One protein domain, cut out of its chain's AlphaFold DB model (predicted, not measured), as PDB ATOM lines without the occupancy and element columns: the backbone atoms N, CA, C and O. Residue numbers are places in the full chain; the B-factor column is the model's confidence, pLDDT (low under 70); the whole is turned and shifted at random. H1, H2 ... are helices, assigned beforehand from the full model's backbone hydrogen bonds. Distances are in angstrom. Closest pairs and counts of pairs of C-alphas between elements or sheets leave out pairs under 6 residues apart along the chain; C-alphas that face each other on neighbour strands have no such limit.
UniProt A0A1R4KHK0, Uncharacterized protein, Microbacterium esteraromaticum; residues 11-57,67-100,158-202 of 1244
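Overview. This is residues 11 to 57, 67 to 100 and 158 to 202 of the 1244 residues of an uncharacterized protein of Microbacterium esteraromaticum (UniProt A0A1R4KHK0). A loose, flat slab has H2 in the middle between H1, its hairpin partner, and long H5; H3 packs by one end on H2 and H5 and lengthens the slab. Small H4 lies past the opposite end. The 126 printed residues hold five named helices, H1 to H5 in order, no named strand: all helix. Radius of gyration of the C-alphas is 17.2 A; spans are 60 by 35 by 18 A.

Arrangement. Start at hairpin H1, residues 14 to 30, and H2, residues 35 to 48, which touch at C-alphas 25 and 35, the closest, 4.0 A. H2 touches H3, residues 70 to 88, closest at C-alphas 44 and 86, 4.1 A, a steep tilt of 52 degrees. H5, residues 172 to 195, touches H2, closest at C-alphas 36 and 178, 5.4 A. H4, residues 160 to 163, touches no helix. O i to N i+4 pairs are within hydrogen-bond range throughout H1 and H2, 12 of 15 in H3, 18 of 20 in H5; H4 is too short.

Along the chain. Find H1 beginning at C-alpha 14 (14.079, 29.601, 53.549); H5 runs 35.6 A to C-alpha 195 (4.393, 14.289, 53.909).

Size, cuts and confidence. Residues 58 to 66 and 101 to 157 are cut, gaps 4.8 A and 32.0 A. Confidence is under 70 at residues 11, 68 and 168 to 171.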
ATOM      1  N   PRO A  11      20.324  31.464  60.866       68.31
ATOM      2  CA  PRO A  11      18.899  31.708  60.725       68.31
ATOM      3  C   PRO A  11      18.399  31.013  59.462       68.31
ATOM      4  O   PRO A  11      18.979  31.158  58.388       68.31
ATOM      5  N   ASN A  12      17.330  30.231  59.592       78.38
ATOM      6  CA  ASN A  12      16.740  29.507  58.472       78.38
ATOM      7  C   ASN A  12      16.071  30.523  57.536       78.38
ATOM      8  O   ASN A  12      14.941  30.942  57.783       78.38
ATOM      9  N   LEU A  13      16.792  30.954  56.495       83.69
ATOM     10  CA  LEU A  13      16.356  31.998  55.561       83.69
ATOM     11  C   LEU A  13      15.278  31.512  54.578       83.69
ATOM     12  O   LEU A  13      14.626  32.343  53.949       83.69
ATOM     13  N   ALA A  14      15.041  30.199  54.476       85.56
ATOM     14  CA  ALA A  14      14.079  29.601  53.549       85.56
ATOM     15  C   ALA A  14      12.680  30.266  53.542       85.56
ATOM     16  O   ALA A  14      12.184  30.548  52.452       85.56
ATOM     17  N   PRO A  15      12.044  30.608  54.687       85.25
ATOM     18  CA  PRO A  15      10.737  31.267  54.679       85.25
ATOM     19  C   PRO A  15      10.774  32.687  54.103       85.25
ATOM     20  O   PRO A  15       9.819  33.103  53.454       85.25
ATOM     21  N   LEU A  16      11.873  33.421  54.316       87.25
ATOM     22  CA  LEU A  16      12.057  34.779  53.801       87.25
ATOM     23  C   LEU A  16      12.340  34.743  52.296       87.25
ATOM     24  O   LEU A  16      11.701  35.466  51.538       87.25
ATOM     25  N   VAL A  17      13.219  33.844  51.846       88.19
ATOM     26  CA  VAL A  17      13.502  33.621  50.416       88.19
ATOM     27  C   VAL A  17      12.244  33.149  49.677       88.19
ATOM     28  O   VAL A  17      11.947  33.653  48.597       88.19
ATOM     29  N   GLY A  18      11.455  32.253  50.278       87.38
ATOM     30  CA  GLY A  18      10.167  31.813  49.738       87.38
ATOM     31  C   GLY A  18       9.135  32.943  49.643       87.38
ATOM     32  O   GLY A  18       8.451  33.055  48.629       87.38
ATOM     33  N   ALA A  19       9.053  33.825  50.646       88.12
ATOM     34  CA  ALA A  19       8.200  35.014  50.582       88.12
ATOM     35  C   ALA A  19       8.647  35.981  49.468       88.12
ATOM     36  O   ALA A  19       7.817  36.430  48.676       88.12
ATOM     37  N   SER A  20       9.954  36.234  49.339       90.62
ATOM     38  CA  SER A  20      10.514  37.025  48.235       90.62
ATOM     39  C   SER A  20      10.221  36.402  46.866       90.62
ATOM     40  O   SER A  20       9.891  37.129  45.934       90.62
ATOM     41  N   ALA A  21      10.265  35.072  46.735       91.50
ATOM     42  CA  ALA A  21       9.914  34.373  45.496       91.50
ATOM     43  C   ALA A  21       8.440  34.578  45.095       91.50
ATOM     44  O   ALA A  21       8.151  34.755  43.912       91.50
ATOM     45  N   VAL A  22       7.513  34.632  46.061       90.56
ATOM     46  CA  VAL A  22       6.098  34.970  45.807       90.56
ATOM     47  C   VAL A  22       5.947  36.422  45.339       90.56
ATOM     48  O   VAL A  22       5.250  36.672  44.357       90.56
ATOM     49  N   VAL A  23       6.637  37.376  45.973       91.06
ATOM     50  CA  VAL A  23       6.613  38.790  45.545       91.06
ATOM     51  C   VAL A  23       7.194  38.952  44.133       91.06
ATOM     52  O   VAL A  23       6.597  39.630  43.297       91.06
ATOM     53  N   LEU A  24       8.310  38.279  43.833       90.56
ATOM     54  CA  LEU A  24       8.931  38.279  42.506       90.56
ATOM     55  C   LEU A  24       8.045  37.615  41.443       90.56
ATOM     56  O   LEU A  24       7.979  38.117  40.326       90.56
ATOM     57  N   CYS A  25       7.317  36.547  41.782       91.75
ATOM     58  CA  CYS A  25       6.329  35.919  40.899       91.75
ATOM     59  C   CYS A  25       5.213  36.895  40.499       91.75
ATOM     60  O   CYS A  25       4.876  37.004  39.316       91.75
ATOM     61  N   VAL A  26       4.655  37.629  41.468       87.19
ATOM     62  CA  VAL A  26       3.609  38.637  41.220       87.19
ATOM     63  C   VAL A  26       4.159  39.789  40.379       87.19
ATOM     64  O   VAL A  26       3.564  40.128  39.358       87.19
ATOM     65  N   ALA A  27       5.321  40.341  40.743       88.12
ATOM     66  CA  ALA A  27       5.960  41.422  39.990       88.12
ATOM     67  C   ALA A  27       6.279  41.008  38.542       88.12
ATOM     68  O   ALA A  27       5.924  41.721  37.607       88.12
ATOM     69  N   ALA A  28       6.875  39.830  38.339       87.38
ATOM     70  CA  ALA A  28       7.158  39.290  37.013       87.38
ATOM     71  C   ALA A  28       5.882  39.107  36.177       87.38
ATOM     72  O   ALA A  28       5.868  39.489  35.011       87.38
ATOM     73  N   SER A  29       4.797  38.604  36.776       86.50
ATOM     74  CA  SER A  29       3.511  38.444  36.083       86.50
ATOM     75  C   SER A  29       2.915  39.792  35.649       86.50
ATOM     76  O   SER A  29       2.378  39.896  34.550       86.50
ATOM     77  N   ILE A  30       3.065  40.848  36.462       83.75
ATOM     78  CA  ILE A  30       2.673  42.224  36.099       83.75
ATOM     79  C   ILE A  30       3.524  42.748  34.930       83.75
ATOM     80  O   ILE A  30       2.991  43.355  34.003       83.75
ATOM     81  N   PHE A  31       4.828  42.460  34.924       86.44
ATOM     82  CA  PHE A  31       5.740  42.775  33.815       86.44
ATOM     83  C   PHE A  31       5.651  41.799  32.626       86.44
ATOM     84  O   PHE A  31       6.519  41.833  31.758       86.44
ATOM     85  N   ARG A  32       4.614  40.948  32.555       86.44
ATOM     86  CA  ARG A  32       4.390  39.951  31.490       86.44
ATOM     87  C   ARG A  32       5.565  38.988  31.257       86.44
ATOM     88  O   ARG A  32       5.885  38.617  30.127       86.44
ATOM     89  N   LEU A  33       6.221  38.589  32.342       87.19
ATOM     90  CA  LEU A  33       7.232  37.533  32.396       87.19
ATOM     91  C   LEU A  33       6.631  36.266  33.039       87.19
ATOM     92  O   LEU A  33       5.662  36.367  33.797       87.19
ATOM     93  N   PRO A  34       7.196  35.066  32.793       88.25
ATOM     94  CA  PRO A  34       6.683  33.808  33.343       88.25
ATOM     95  C   PRO A  34       6.947  33.682  34.860       88.25
ATOM     96  O   PRO A  34       7.874  33.005  35.313       88.25
ATOM     97  N   GLY A  35       6.122  34.357  35.664       89.44
ATOM     98  CA  GLY A  35       6.296  34.492  37.111       89.44
ATOM     99  C   GLY A  35       6.342  33.174  37.888       89.44
ATOM    100  O   GLY A  35       7.092  33.078  38.858       89.44
ATOM    101  N   PHE A  36       5.631  32.130  37.451       92.75
ATOM    102  CA  PHE A  36       5.647  30.836  38.145       92.75
ATOM    103  C   PHE A  36       6.930  30.032  37.897       92.75
ATOM    104  O   PHE A  36       7.316  29.240  38.757       92.75
ATOM    105  N   VAL A  37       7.654  30.291  36.803       91.56
ATOM    106  CA  VAL A  37       9.021  29.766  36.617       91.56
ATOM    107  C   VAL A  37       9.957  30.389  37.661       91.56
ATOM    108  O   VAL A  37      10.739  29.687  38.303       91.56
ATOM    109  N   ILE A  38       9.825  31.698  37.903       91.19
ATOM    110  CA  ILE A  38      10.584  32.425  38.935       91.19
ATOM    111  C   ILE A  38      10.195  31.950  40.345       91.19
ATOM    112  O   ILE A  38      11.077  31.771  41.186       91.19
ATOM    113  N   LEU A  39       8.909  31.672  40.598       93.56
ATOM    114  CA  LEU A  39       8.449  31.097  41.866       93.56
ATOM    115  C   LEU A  39       9.078  29.723  42.132       93.56
ATOM    116  O   LEU A  39       9.597  29.488  43.223       93.56
ATOM    117  N   LEU A  40       9.054  28.833  41.136       93.19
ATOM    118  CA  LEU A  40       9.599  27.481  41.244       93.19
ATOM    119  C   LEU A  40      11.106  27.516  41.534       93.19
ATOM    120  O   LEU A  40      11.565  26.870  42.479       93.19
ATOM    121  N   LEU A  41      11.866  28.333  40.796       92.25
ATOM    122  CA  LEU A  41      13.300  28.531  41.031       92.25
ATOM    123  C   LEU A  41      13.579  29.141  42.416       92.25
ATOM    124  O   LEU A  41      14.445  28.653  43.144       92.25
ATOM    125  N   GLY A  42      12.817  30.159  42.825       91.69
ATOM    126  CA  GLY A  42      12.959  30.791  44.139       91.69
ATOM    127  C   GLY A  42      12.652  29.848  45.308       91.69
ATOM    128  O   GLY A  42      13.326  29.904  46.336       91.69
ATOM    129  N   LEU A  43      11.698  28.925  45.147       92.19
ATOM    130  CA  LEU A  43      11.397  27.886  46.138       92.19
ATOM    131  C   LEU A  43      12.448  26.765  46.171       92.19
ATOM    132  O   LEU A  43      12.726  26.234  47.248       92.19
ATOM    133  N   ILE A  44      13.093  26.447  45.041       92.00
ATOM    134  CA  ILE A  44      14.275  25.569  45.022       92.00
ATOM    135  C   ILE A  44      15.424  26.213  45.813       92.00
ATOM    136  O   ILE A  44      15.991  25.561  46.693       92.00
ATOM    137  N   VAL A  45      15.717  27.499  45.577       91.12
ATOM    138  CA  VAL A  45      16.745  28.249  46.328       91.12
ATOM    139  C   VAL A  45      16.391  28.332  47.818       91.12
ATOM    140  O   VAL A  45      17.244  28.049  48.658       91.12
ATOM    141  N   ALA A  46      15.132  28.611  48.170       89.69
ATOM    142  CA  ALA A  46      14.667  28.564  49.558       89.69
ATOM    143  C   ALA A  46      14.925  27.190  50.205       89.69
ATOM    144  O   ALA A  46      15.433  27.119  51.324       89.69
ATOM    145  N   GLY A  47      14.644  26.093  49.494       87.94
ATOM    146  CA  GLY A  47      14.917  24.737  49.971       87.94
ATOM    147  C   GLY A  47      16.408  24.412  50.122       87.94
ATOM    148  O   GLY A  47      16.777  23.655  51.020       87.94
ATOM    149  N   MET A  48      17.279  25.001  49.294       87.19
ATOM    150  CA  MET A  48      18.738  24.915  49.457       87.19
ATOM    151  C   MET A  48      19.244  25.735  50.654       87.19
ATOM    152  O   MET A  48      20.182  25.314  51.322       87.19
ATOM    153  N   MET A  49      18.602  26.866  50.966       86.88
ATOM    154  CA  MET A  49      18.961  27.763  52.075       86.88
ATOM    155  C   MET A  49      18.332  27.380  53.430       86.88
ATOM    156  O   MET A  49      18.314  28.195  54.357       86.88
ATOM    157  N   SER A  50      17.809  26.156  53.579       85.44
ATOM    158  CA  SER A  50      17.235  25.707  54.851       85.44
ATOM    159  C   SER A  50      18.264  25.022  55.750       85.44
ATOM    160  O   SER A  50      18.726  23.920  55.454       85.44
ATOM    161  N   SER A  51      18.578  25.643  56.889       82.44
ATOM    162  CA  SER A  51      19.422  25.066  57.941       82.44
ATOM    163  C   SER A  51      18.664  24.030  58.784       82.44
ATOM    164  O   SER A  51      17.478  24.199  59.083       82.44
ATOM    165  N   SER A  52      19.353  22.951  59.178       79.56
ATOM    166  CA  SER A  52      18.847  22.010  60.188       79.56
ATOM    167  C   SER A  52      18.880  22.672  61.571       79.56
ATOM    168  O   SER A  52      19.868  23.344  61.881       79.56
ATOM    169  N   PRO A  53      17.854  22.493  62.422       81.31
ATOM    170  CA  PRO A  53      17.906  22.975  63.798       81.31
ATOM    171  C   PRO A  53      18.959  22.213  64.623       81.31
ATOM    172  O   PRO A  53      19.247  21.050  64.318       81.31
ATOM    173  N   PRO A  54      19.512  22.832  65.684       77.75
ATOM    174  CA  PRO A  54      20.213  22.103  66.736       77.75
ATOM    175  C   PRO A  54      19.225  21.230  67.523       77.75
ATOM    176  O   PRO A  54      18.050  21.577  67.641       77.75
ATOM    177  N   LEU A  55      19.715  20.116  68.067       82.31
ATOM    178  CA  LEU A  55      18.934  19.134  68.824       82.31
ATOM    179  C   LEU A  55      19.583  18.893  70.194       82.31
ATOM    180  O   LEU A  55      20.814  18.841  70.280       82.31
ATOM    181  N   THR A  56      18.776  18.767  71.252       78.38
ATOM    182  CA  THR A  56      19.254  18.706  72.654       78.38
ATOM    183  C   THR A  56      18.926  17.407  73.397       78.38
ATOM    184  O   THR A  56      19.342  17.235  74.543       78.38
ATOM    185  N   GLY A  57      18.206  16.476  72.766       73.81
ATOM    186  CA  GLY A  57      17.803  15.202  73.363       73.81
ATOM    187  C   GLY A  57      18.948  14.200  73.539       73.81
ATOM    188  O   GLY A  57      20.080  14.402  73.088       73.81
ATOM    189  N   ILE A  67      15.651  14.625  69.298       76.19
ATOM    190  CA  ILE A  67      14.770  15.752  69.637       76.19
ATOM    191  C   ILE A  67      14.571  15.820  71.161       76.19
ATOM    192  O   ILE A  67      14.057  14.878  71.760       76.19
ATOM    193  N   GLY A  68      14.964  16.931  71.792       68.00
ATOM    194  CA  GLY A  68      14.889  17.110  73.247       68.00
ATOM    195  C   GLY A  68      13.594  17.745  73.760       68.00
ATOM    196  O   GLY A  68      13.300  17.651  74.949       68.00
ATOM    197  N   ASN A  69      12.819  18.413  72.899       76.75
ATOM    198  CA  ASN A  69      11.586  19.112  73.281       76.75
ATOM    199  C   ASN A  69      10.619  19.317  72.087       76.75
ATOM    200  O   ASN A  69      11.036  19.232  70.926       76.75
ATOM    201  N   PRO A  70       9.334  19.655  72.332       73.56
ATOM    202  CA  PRO A  70       8.352  19.899  71.265       73.56
ATOM    203  C   PRO A  70       8.691  21.068  70.319       73.56
ATOM    204  O   PRO A  70       8.243  21.084  69.170       73.56
ATOM    205  N   GLY A  71       9.498  22.039  70.763       75.75
ATOM    206  CA  GLY A  71       9.973  23.140  69.918       75.75
ATOM    207  C   GLY A  71      10.940  22.659  68.834       75.75
ATOM    208  O   GLY A  71      10.790  23.008  67.661       75.75
ATOM    209  N   GLU A  72      11.879  21.790  69.206       81.31
ATOM    210  CA  GLU A  72      12.778  21.095  68.280       81.31
ATOM    211  C   GLU A  72      12.010  20.189  67.313       81.31
ATOM    212  O   GLU A  72      12.292  20.219  66.117       81.31
ATOM    213  N   HIS A  73      10.979  19.470  67.777       78.88
ATOM    214  CA  HIS A  73      10.106  18.671  66.906       78.88
ATOM    215  C   HIS A  73       9.482  19.531  65.789       78.88
ATOM    216  O   HIS A  73       9.626  19.239  64.597       78.88
ATOM    217  N   ALA A  74       8.875  20.664  66.159       79.56
ATOM    218  CA  ALA A  74       8.298  21.611  65.207       79.56
ATOM    219  C   ALA A  74       9.351  22.255  64.278       79.56
ATOM    220  O   ALA A  74       9.044  22.577  63.124       79.56
ATOM    221  N   ALA A  75      10.590  22.435  64.747       82.56
ATOM    222  CA  ALA A  75      11.699  22.946  63.944       82.56
ATOM    223  C   ALA A  75      12.228  21.907  62.935       82.56
ATOM    224  O   ALA A  75      12.469  22.260  61.779       82.56
ATOM    225  N   VAL A  76      12.341  20.629  63.321       85.06
ATOM    226  CA  VAL A  76      12.755  19.522  62.437       85.06
ATOM    227  C   VAL A  76      11.745  19.329  61.313       85.06
ATOM    228  O   VAL A  76      12.132  19.294  60.145       85.06
ATOM    229  N   LEU A  77      10.447  19.287  61.633       84.50
ATOM    230  CA  LEU A  77       9.390  19.201  60.620       84.50
ATOM    231  C   LEU A  77       9.410  20.415  59.680       84.50
ATOM    232  O   LEU A  77       9.261  20.261  58.468       84.50
ATOM    233  N   ARG A  78       9.662  21.625  60.201       85.06
ATOM    234  CA  ARG A  78       9.816  22.837  59.378       85.06
ATOM    235  C   ARG A  78      11.024  22.745  58.441       85.06
ATOM    236  O   ARG A  78      10.879  23.085  57.269       85.06
ATOM    237  N   HIS A  79      12.175  22.270  58.919       87.75
ATOM    238  CA  HIS A  79      13.358  22.061  58.081       87.75
ATOM    239  C   HIS A  79      13.097  21.010  56.993       87.75
ATOM    240  O   HIS A  79      13.294  21.319  55.822       87.75
ATOM    241  N   ARG A  80      12.570  19.825  57.349       87.62
ATOM    242  CA  ARG A  80      12.227  18.752  56.390       87.62
ATOM    243  C   ARG A  80      11.287  19.243  55.278       87.62
ATOM    244  O   ARG A  80      11.509  18.922  54.115       87.62
ATOM    245  N   ARG A  81      10.283  20.070  55.610       88.00
ATOM    246  CA  ARG A  81       9.372  20.680  54.618       88.00
ATOM    247  C   ARG A  81      10.111  21.577  53.618       88.00
ATOM    248  O   ARG A  81       9.869  21.453  52.425       88.00
ATOM    249  N   TRP A  82      11.015  22.451  54.065       88.38
ATOM    250  CA  TRP A  82      11.767  23.318  53.146       88.38
ATOM    251  C   TRP A  82      12.842  22.553  52.364       88.38
ATOM    252  O   TRP A  82      12.900  22.665  51.140       88.38
ATOM    253  N   SER A  83      13.662  21.734  53.028       89.44
ATOM    254  CA  SER A  83      14.797  21.042  52.399       89.44
ATOM    255  C   SER A  83      14.400  19.905  51.446       89.44
ATOM    256  O   SER A  83      15.242  19.432  50.677       89.44
ATOM    257  N   ALA A  84      13.127  19.501  51.426       87.94
ATOM    258  CA  ALA A  84      12.574  18.610  50.409       87.94
ATOM    259  C   ALA A  84      12.281  19.322  49.070       87.94
ATOM    260  O   ALA A  84      12.546  18.752  48.010       87.94
ATOM    261  N   LEU A  85      11.798  20.575  49.093       88.88
ATOM    262  CA  LEU A  85      11.362  21.300  47.885       88.88
ATOM    263  C   LEU A  85      12.472  21.433  46.827       88.88
ATOM    264  O   LEU A  85      12.186  21.322  45.637       88.88
ATOM    265  N   ARG A  86      13.737  21.577  47.255       88.00
ATOM    266  CA  ARG A  86      14.916  21.741  46.374       88.00
ATOM    267  C   ARG A  86      15.071  20.661  45.295       88.00
ATOM    268  O   ARG A  86      15.625  20.949  44.244       88.00
ATOM    269  N   TRP A  87      14.605  19.438  45.564       86.19
ATOM    270  CA  TRP A  87      14.656  18.324  44.610       86.19
ATOM    271  C   TRP A  87      13.280  17.968  44.059       86.19
ATOM    272  O   TRP A  87      13.164  17.640  42.884       86.19
ATOM    273  N   ARG A  88      12.224  18.069  44.874       88.69
ATOM    274  CA  ARG A  88      10.866  17.666  44.481       88.69
ATOM    275  C   ARG A  88      10.210  18.589  43.449       88.69
ATOM    276  O   ARG A  88       9.386  18.130  42.667       88.69
ATOM    277  N   LEU A  89      10.606  19.863  43.418       89.81
ATOM    278  CA  LEU A  89      10.208  20.821  42.377       89.81
ATOM    279  C   LEU A  89      10.993  20.654  41.063       89.81
ATOM    280  O   LEU A  89      10.607  21.237  40.055       89.81
ATOM    281  N   LEU A  90      12.097  19.897  41.079       86.62
ATOM    282  CA  LEU A  90      12.992  19.705  39.934       86.62
ATOM    283  C   LEU A  90      12.812  18.325  39.282       86.62
ATOM    284  O   LEU A  90      12.864  18.203  38.062       86.62
ATOM    285  N   VAL A  91      12.631  17.282  40.096       88.56
ATOM    286  CA  VAL A  91      12.621  15.879  39.665       88.56
ATOM    287  C   VAL A  91      11.182  15.341  39.642       88.56
ATOM    288  O   VAL A  91      10.536  15.322  40.697       88.56
ATOM    289  N   PRO A  92      10.690  14.848  38.484       85.88
ATOM    290  CA  PRO A  92       9.373  14.231  38.378       85.88
ATOM    291  C   PRO A  92       9.195  13.090  39.379       85.88
ATOM    292  O   PRO A  92      10.044  12.206  39.498       85.88
ATOM    293  N   ASN A  93       8.077  13.096  40.099       87.62
ATOM    294  CA  ASN A  93       7.747  12.059  41.071       87.62
ATOM    295  C   ASN A  93       6.222  11.877  41.189       87.62
ATOM    296  O   ASN A  93       5.456  12.567  40.519       87.62
ATOM    297  N   ARG A  94       5.778  10.914  42.013       84.06
ATOM    298  CA  ARG A  94       4.361  10.505  42.102       84.06
ATOM    299  C   ARG A  94       3.417  11.657  42.443       84.06
ATOM    300  O   ARG A  94       2.310  11.685  41.921       84.06
ATOM    301  N   ASP A  95       3.872  12.618  43.240       84.00
ATOM    302  CA  ASP A  95       3.037  13.713  43.734       84.00
ATOM    303  C   ASP A  95       2.761  14.772  42.639       84.00
ATOM    304  O   ASP A  95       2.025  15.721  42.881       84.00
ATOM    305  N   TRP A  96       3.321  14.622  41.426       87.06
ATOM    306  CA  TRP A  96       2.964  15.429  40.249       87.06
ATOM    307  C   TRP A  96       1.741  14.863  39.494       87.06
ATOM    308  O   TRP A  96       1.191  15.536  38.622       87.06
ATOM    309  N   LEU A  97       1.296  13.639  39.785       86.56
ATOM    310  CA  LEU A  97       0.111  13.050  39.153       86.56
ATOM    311  C   LEU A  97      -1.176  13.670  39.721       86.56
ATOM    312  O   LEU A  97      -1.198  14.153  40.852       86.56
ATOM    313  N   LEU A  98      -2.266  13.653  38.944       83.31
ATOM    314  CA  LEU A  98      -3.551  14.209  39.393       83.31
ATOM    315  C   LEU A  98      -4.127  13.457  40.605       83.31
ATOM    316  O   LEU A  98      -4.795  14.075  41.434       83.31
ATOM    317  N   ASN A  99      -3.842  12.158  40.704       82.94
ATOM    318  CA  ASN A  99      -4.344  11.213  41.701       82.94
ATOM    319  C   ASN A  99      -3.216  10.273  42.160       82.94
ATOM    320  O   ASN A  99      -2.190  10.163  41.480       82.94
ATOM    321  N   ASP A 100      -3.388   9.576  43.286       78.00
ATOM    322  CA  ASP A 100      -2.351   8.672  43.798       78.00
ATOM    323  C   ASP A 100      -2.411   7.308  43.072       78.00
ATOM    324  O   ASP A 100      -3.481   6.698  43.002       78.00
ATOM    325  N   VAL A 158       2.779  36.485  28.551       81.75
ATOM    326  CA  VAL A 158       4.201  36.208  28.816       81.75
ATOM    327  C   VAL A 158       5.090  36.689  27.660       81.75
ATOM    328  O   VAL A 158       6.165  36.154  27.398       81.75
ATOM    329  N   ASP A 159       4.606  37.696  26.933       80.50
ATOM    330  CA  ASP A 159       5.182  38.225  25.697       80.50
ATOM    331  C   ASP A 159       6.328  39.228  25.918       80.50
ATOM    332  O   ASP A 159       6.999  39.587  24.951       80.50
ATOM    333  N   ALA A 160       6.631  39.645  27.157       78.62
ATOM    334  CA  ALA A 160       7.674  40.647  27.418       78.62
ATOM    335  C   ALA A 160       9.050  40.267  26.853       78.62
ATOM    336  O   ALA A 160       9.750  41.127  26.330       78.62
ATOM    337  N   MET A 161       9.430  38.984  26.882       74.62
ATOM    338  CA  MET A 161      10.718  38.544  26.324       74.62
ATOM    339  C   MET A 161      10.788  38.690  24.795       74.62
ATOM    340  O   MET A 161      11.869  38.927  24.259       74.62
ATOM    341  N   ALA A 162       9.653  38.609  24.095       73.62
ATOM    342  CA  ALA A 162       9.562  38.907  22.666       73.62
ATOM    343  C   ALA A 162       9.490  40.426  22.417       73.62
ATOM    344  O   ALA A 162      10.220  40.949  21.578       73.62
ATOM    345  N   LEU A 163       8.690  41.156  23.206       70.25
ATOM    346  CA  LEU A 163       8.571  42.622  23.139       70.25
ATOM    347  C   LEU A 163       9.895  43.353  23.428       70.25
ATOM    348  O   LEU A 163      10.122  44.439  22.901       70.25
ATOM    349  N   TRP A 164      10.774  42.772  24.250       77.94
ATOM    350  CA  TRP A 164      12.119  43.290  24.538       77.94
ATOM    351  C   TRP A 164      13.192  42.770  23.560       77.94
ATOM    352  O   TRP A 164      14.367  43.097  23.714       77.94
ATOM    353  N   GLY A 165      12.811  41.972  22.554       70.38
ATOM    354  CA  GLY A 165      13.713  41.450  21.523       70.38
ATOM    355  C   GLY A 165      14.677  40.355  21.995       70.38
ATOM    356  O   GLY A 165      15.702  40.134  21.356       70.38
ATOM    357  N   TRP A 166      14.391  39.684  23.117       74.75
ATOM    358  CA  TRP A 166      15.250  38.638  23.693       74.75
ATOM    359  C   TRP A 166      14.930  37.228  23.162       74.75
ATOM    360  O   TRP A 166      15.698  36.299  23.407       74.75
ATOM    361  N   MET A 167      13.818  37.052  22.440       72.19
ATOM    362  CA  MET A 167      13.426  35.797  21.782       72.19
ATOM    363  C   MET A 167      12.757  36.054  20.416       72.19
ATOM    364  O   MET A 167      12.102  37.086  20.268       72.19
ATOM    365  N   PRO A 168      12.878  35.136  19.433       63.66
ATOM    366  CA  PRO A 168      12.113  35.186  18.186       63.66
ATOM    367  C   PRO A 168      10.640  34.793  18.380       63.66
ATOM    368  O   PRO A 168      10.316  33.979  19.248       63.66
ATOM    369  N   ASP A 169       9.783  35.317  17.499       66.25
ATOM    370  CA  ASP A 169       8.325  35.134  17.475       66.25
ATOM    371  C   ASP A 169       7.589  35.510  18.779       66.25
ATOM    372  O   ASP A 169       8.164  35.997  19.747       66.25
ATOM    373  N   SER A 170       6.261  35.362  18.773       65.19
ATOM    374  CA  SER A 170       5.291  35.984  19.698       65.19
ATOM    375  C   SER A 170       5.440  35.710  21.208       65.19
ATOM    376  O   SER A 170       4.599  36.157  21.984       65.19
ATOM    377  N   GLY A 171       6.432  34.934  21.651       67.12
ATOM    378  CA  GLY A 171       6.627  34.543  23.056       67.12
ATOM    379  C   GLY A 171       5.545  33.621  23.642       67.12
ATOM    380  O   GLY A 171       5.762  33.029  24.696       67.12
ATOM    381  N   ALA A 172       4.412  33.433  22.953       71.19
ATOM    382  CA  ALA A 172       3.224  32.748  23.465       71.19
ATOM    383  C   ALA A 172       3.501  31.336  24.007       71.19
ATOM    384  O   ALA A 172       2.902  30.931  24.996       71.19
ATOM    385  N   TRP A 173       4.456  30.598  23.428       80.25
ATOM    386  CA  TRP A 173       4.813  29.252  23.887       80.25
ATOM    387  C   TRP A 173       5.275  29.200  25.358       80.25
ATOM    388  O   TRP A 173       5.084  28.170  26.004       80.25
ATOM    389  N   LEU A 174       5.795  30.305  25.917       84.00
ATOM    390  CA  LEU A 174       6.166  30.429  27.335       84.00
ATOM    391  C   LEU A 174       4.969  30.249  28.288       84.00
ATOM    392  O   LEU A 174       5.174  29.966  29.473       84.00
ATOM    393  N   MET A 175       3.727  30.349  27.790       85.56
ATOM    394  CA  MET A 175       2.517  30.097  28.579       85.56
ATOM    395  C   MET A 175       2.493  28.657  29.105       85.56
ATOM    396  O   MET A 175       2.048  28.423  30.228       85.56
ATOM    397  N   TRP A 176       3.042  27.700  28.342       87.25
ATOM    398  CA  TRP A 176       3.077  26.288  28.714       87.25
ATOM    399  C   TRP A 176       4.050  26.022  29.877       87.25
ATOM    400  O   TRP A 176       3.571  25.547  30.907       87.25
ATOM    401  N   PRO A 177       5.351  26.397  29.828       88.62
ATOM    402  CA  PRO A 177       6.229  26.360  30.999       88.62
ATOM    403  C   PRO A 177       5.660  27.084  32.225       88.62
ATOM    404  O   PRO A 177       5.668  26.518  33.314       88.62
ATOM    405  N   ASN A 178       5.115  28.297  32.065       90.75
ATOM    406  CA  ASN A 178       4.563  29.071  33.183       90.75
ATOM    407  C   ASN A 178       3.391  28.333  33.864       90.75
ATOM    408  O   ASN A 178       3.334  28.235  35.090       90.75
ATOM    409  N   THR A 179       2.503  27.740  33.062       92.62
ATOM    410  CA  THR A 179       1.360  26.932  33.519       92.62
ATOM    411  C   THR A 179       1.802  25.628  34.189       92.62
ATOM    412  O   THR A 179       1.312  25.286  35.264       92.62
ATOM    413  N   ILE A 180       2.773  24.920  33.602       91.88
ATOM    414  CA  ILE A 180       3.333  23.677  34.154       91.88
ATOM    415  C   ILE A 180       4.024  23.945  35.500       91.88
ATOM    416  O   ILE A 180       3.811  23.199  36.457       91.88
ATOM    417  N   CYS A 181       4.783  25.038  35.625       92.81
ATOM    418  CA  CYS A 181       5.363  25.448  36.904       92.81
ATOM    419  C   CYS A 181       4.284  25.811  37.937       92.81
ATOM    420  O   CYS A 181       4.413  25.413  39.093       92.81
ATOM    421  N   ALA A 182       3.198  26.488  37.542       92.56
ATOM    422  CA  ALA A 182       2.084  26.799  38.443       92.56
ATOM    423  C   ALA A 182       1.410  25.536  39.007       92.56
ATOM    424  O   ALA A 182       1.153  25.462  40.214       92.56
ATOM    425  N   TYR A 183       1.196  24.522  38.163       93.75
ATOM    426  CA  TYR A 183       0.723  23.207  38.588       93.75
ATOM    427  C   TYR A 183       1.708  22.538  39.564       93.75
ATOM    428  O   TYR A 183       1.352  22.289  40.719       93.75
ATOM    429  N   ILE A 184       2.957  22.304  39.129       92.81
ATOM    430  CA  ILE A 184       3.975  21.561  39.896       92.81
ATOM    431  C   ILE A 184       4.211  22.218  41.256       92.81
ATOM    432  O   ILE A 184       4.126  21.545  42.281       92.81
ATOM    433  N   THR A 185       4.450  23.534  41.291       92.25
ATOM    434  CA  THR A 185       4.676  24.269  42.543       92.25
ATOM    435  C   THR A 185       3.500  24.145  43.506       92.25
ATOM    436  O   THR A 185       3.722  24.000  44.708       92.25
ATOM    437  N   THR A 186       2.261  24.155  43.007       90.88
ATOM    438  CA  THR A 186       1.073  24.043  43.862       90.88
ATOM    439  C   THR A 186       0.960  22.655  44.479       90.88
ATOM    440  O   THR A 186       0.856  22.545  45.706       90.88
ATOM    441  N   VAL A 187       1.003  21.591  43.668       90.75
ATOM    442  CA  VAL A 187       0.806  20.229  44.190       90.75
ATOM    443  C   VAL A 187       1.972  19.825  45.096       90.75
ATOM    444  O   VAL A 187       1.730  19.363  46.211       90.75
ATOM    445  N   GLU A 188       3.222  20.112  44.715       90.88
ATOM    446  CA  GLU A 188       4.397  19.785  45.536       90.88
ATOM    447  C   GLU A 188       4.446  20.521  46.872       90.88
ATOM    448  O   GLU A 188       4.811  19.929  47.891       90.88
ATOM    449  N   PHE A 189       4.046  21.795  46.919       89.81
ATOM    450  CA  PHE A 189       4.018  22.541  48.176       89.81
ATOM    451  C   PHE A 189       3.020  21.929  49.174       89.81
ATOM    452  O   PHE A 189       3.332  21.775  50.360       89.81
ATOM    453  N   PHE A 190       1.839  21.509  48.704       89.12
ATOM    454  CA  PHE A 190       0.855  20.842  49.557       89.12
ATOM    455  C   PHE A 190       1.214  19.383  49.876       89.12
ATOM    456  O   PHE A 190       1.025  18.965  51.022       89.12
ATOM    457  N   ALA A 191       1.771  18.627  48.929       87.94
ATOM    458  CA  ALA A 191       2.212  17.250  49.143       87.94
ATOM    459  C   ALA A 191       3.403  17.181  50.114       87.94
ATOM    460  O   ALA A 191       3.371  16.426  51.084       87.94
ATOM    461  N   THR A 192       4.391  18.067  49.967       88.19
ATOM    462  CA  THR A 192       5.505  18.214  50.918       88.19
ATOM    463  C   THR A 192       5.015  18.641  52.309       88.19
ATOM    464  O   THR A 192       5.487  18.120  53.323       88.19
ATOM    465  N   ARG A 193       4.014  19.533  52.397       87.25
ATOM    466  CA  ARG A 193       3.387  19.912  53.678       87.25
ATOM    467  C   ARG A 193       2.633  18.750  54.340       87.25
ATOM    468  O   ARG A 193       2.670  18.660  55.566       87.25
ATOM    469  N   ARG A 194       1.977  17.879  53.560       87.62
ATOM    470  CA  ARG A 194       1.338  16.636  54.033       87.62
ATOM    471  C   ARG A 194       2.365  15.602  54.496       87.62
ATOM    472  O   ARG A 194       2.222  15.043  55.578       87.62
ATOM    473  N   ARG A 195       3.408  15.361  53.697       85.94
ATOM    474  CA  ARG A 195       4.393  14.289  53.909       85.94
ATOM    475  C   ARG A 195       5.226  14.450  55.179       85.94
ATOM    476  O   ARG A 195       5.690  13.461  55.727       85.94
ATOM    477  N   TYR A 196       5.384  15.683  55.646       87.44
ATOM    478  CA  TYR A 196       6.014  16.006  56.924       87.44
ATOM    479  C   TYR A 196       5.006  16.666  57.870       87.44
ATOM    480  O   TYR A 196       5.316  17.685  58.494       87.44
ATOM    481  N   ALA A 197       3.767  16.164  57.911       83.62
ATOM    482  CA  ALA A 197       2.761  16.595  58.877       83.62
ATOM    483  C   ALA A 197       3.125  16.096  60.284       83.62
ATOM    484  O   ALA A 197       3.251  16.933  61.179       83.62
ATOM    485  N   ALA A 198       3.395  14.792  60.422       80.81
ATOM    486  CA  ALA A 198       4.072  14.169  61.561       80.81
ATOM    487  C   ALA A 198       5.518  13.753  61.186       80.81
ATOM    488  O   ALA A 198       5.995  14.049  60.084       80.81
ATOM    489  N   MET A 199       6.240  13.115  62.116       71.44
ATOM    490  CA  MET A 199       7.623  12.640  61.909       71.44
ATOM    491  C   MET A 199       7.727  11.366  61.066       71.44
ATOM    492  O   MET A 199       8.703  11.226  60.320       71.44
ATOM    493  N   GLU A 200       6.740  10.479  61.201       72.19
ATOM    494  CA  GLU A 200       6.659   9.161  60.559       72.19
ATOM    495  C   GLU A 200       5.467   9.110  59.588       72.19
ATOM    496  O   GLU A 200       5.632   8.709  58.437       72.19
ATOM    497  N   ASP A 201       4.298   9.618  60.000       76.00
ATOM    498  CA  ASP A 201       3.082   9.595  59.184       76.00
ATOM    499  C   ASP A 201       2.974  10.788  58.214       76.00
ATOM    500  O   ASP A 201       2.880  11.951  58.642       76.00
ATOM    501  N   PRO A 202       2.878  10.537  56.895       82.44
ATOM    502  CA  PRO A 202       2.367  11.527  55.963       82.44
ATOM    503  C   PRO A 202       0.857  11.694  56.186       82.44
ATOM    504  O   PRO A 202       0.123  10.710  56.248       82.44
TER     505      PRO A 202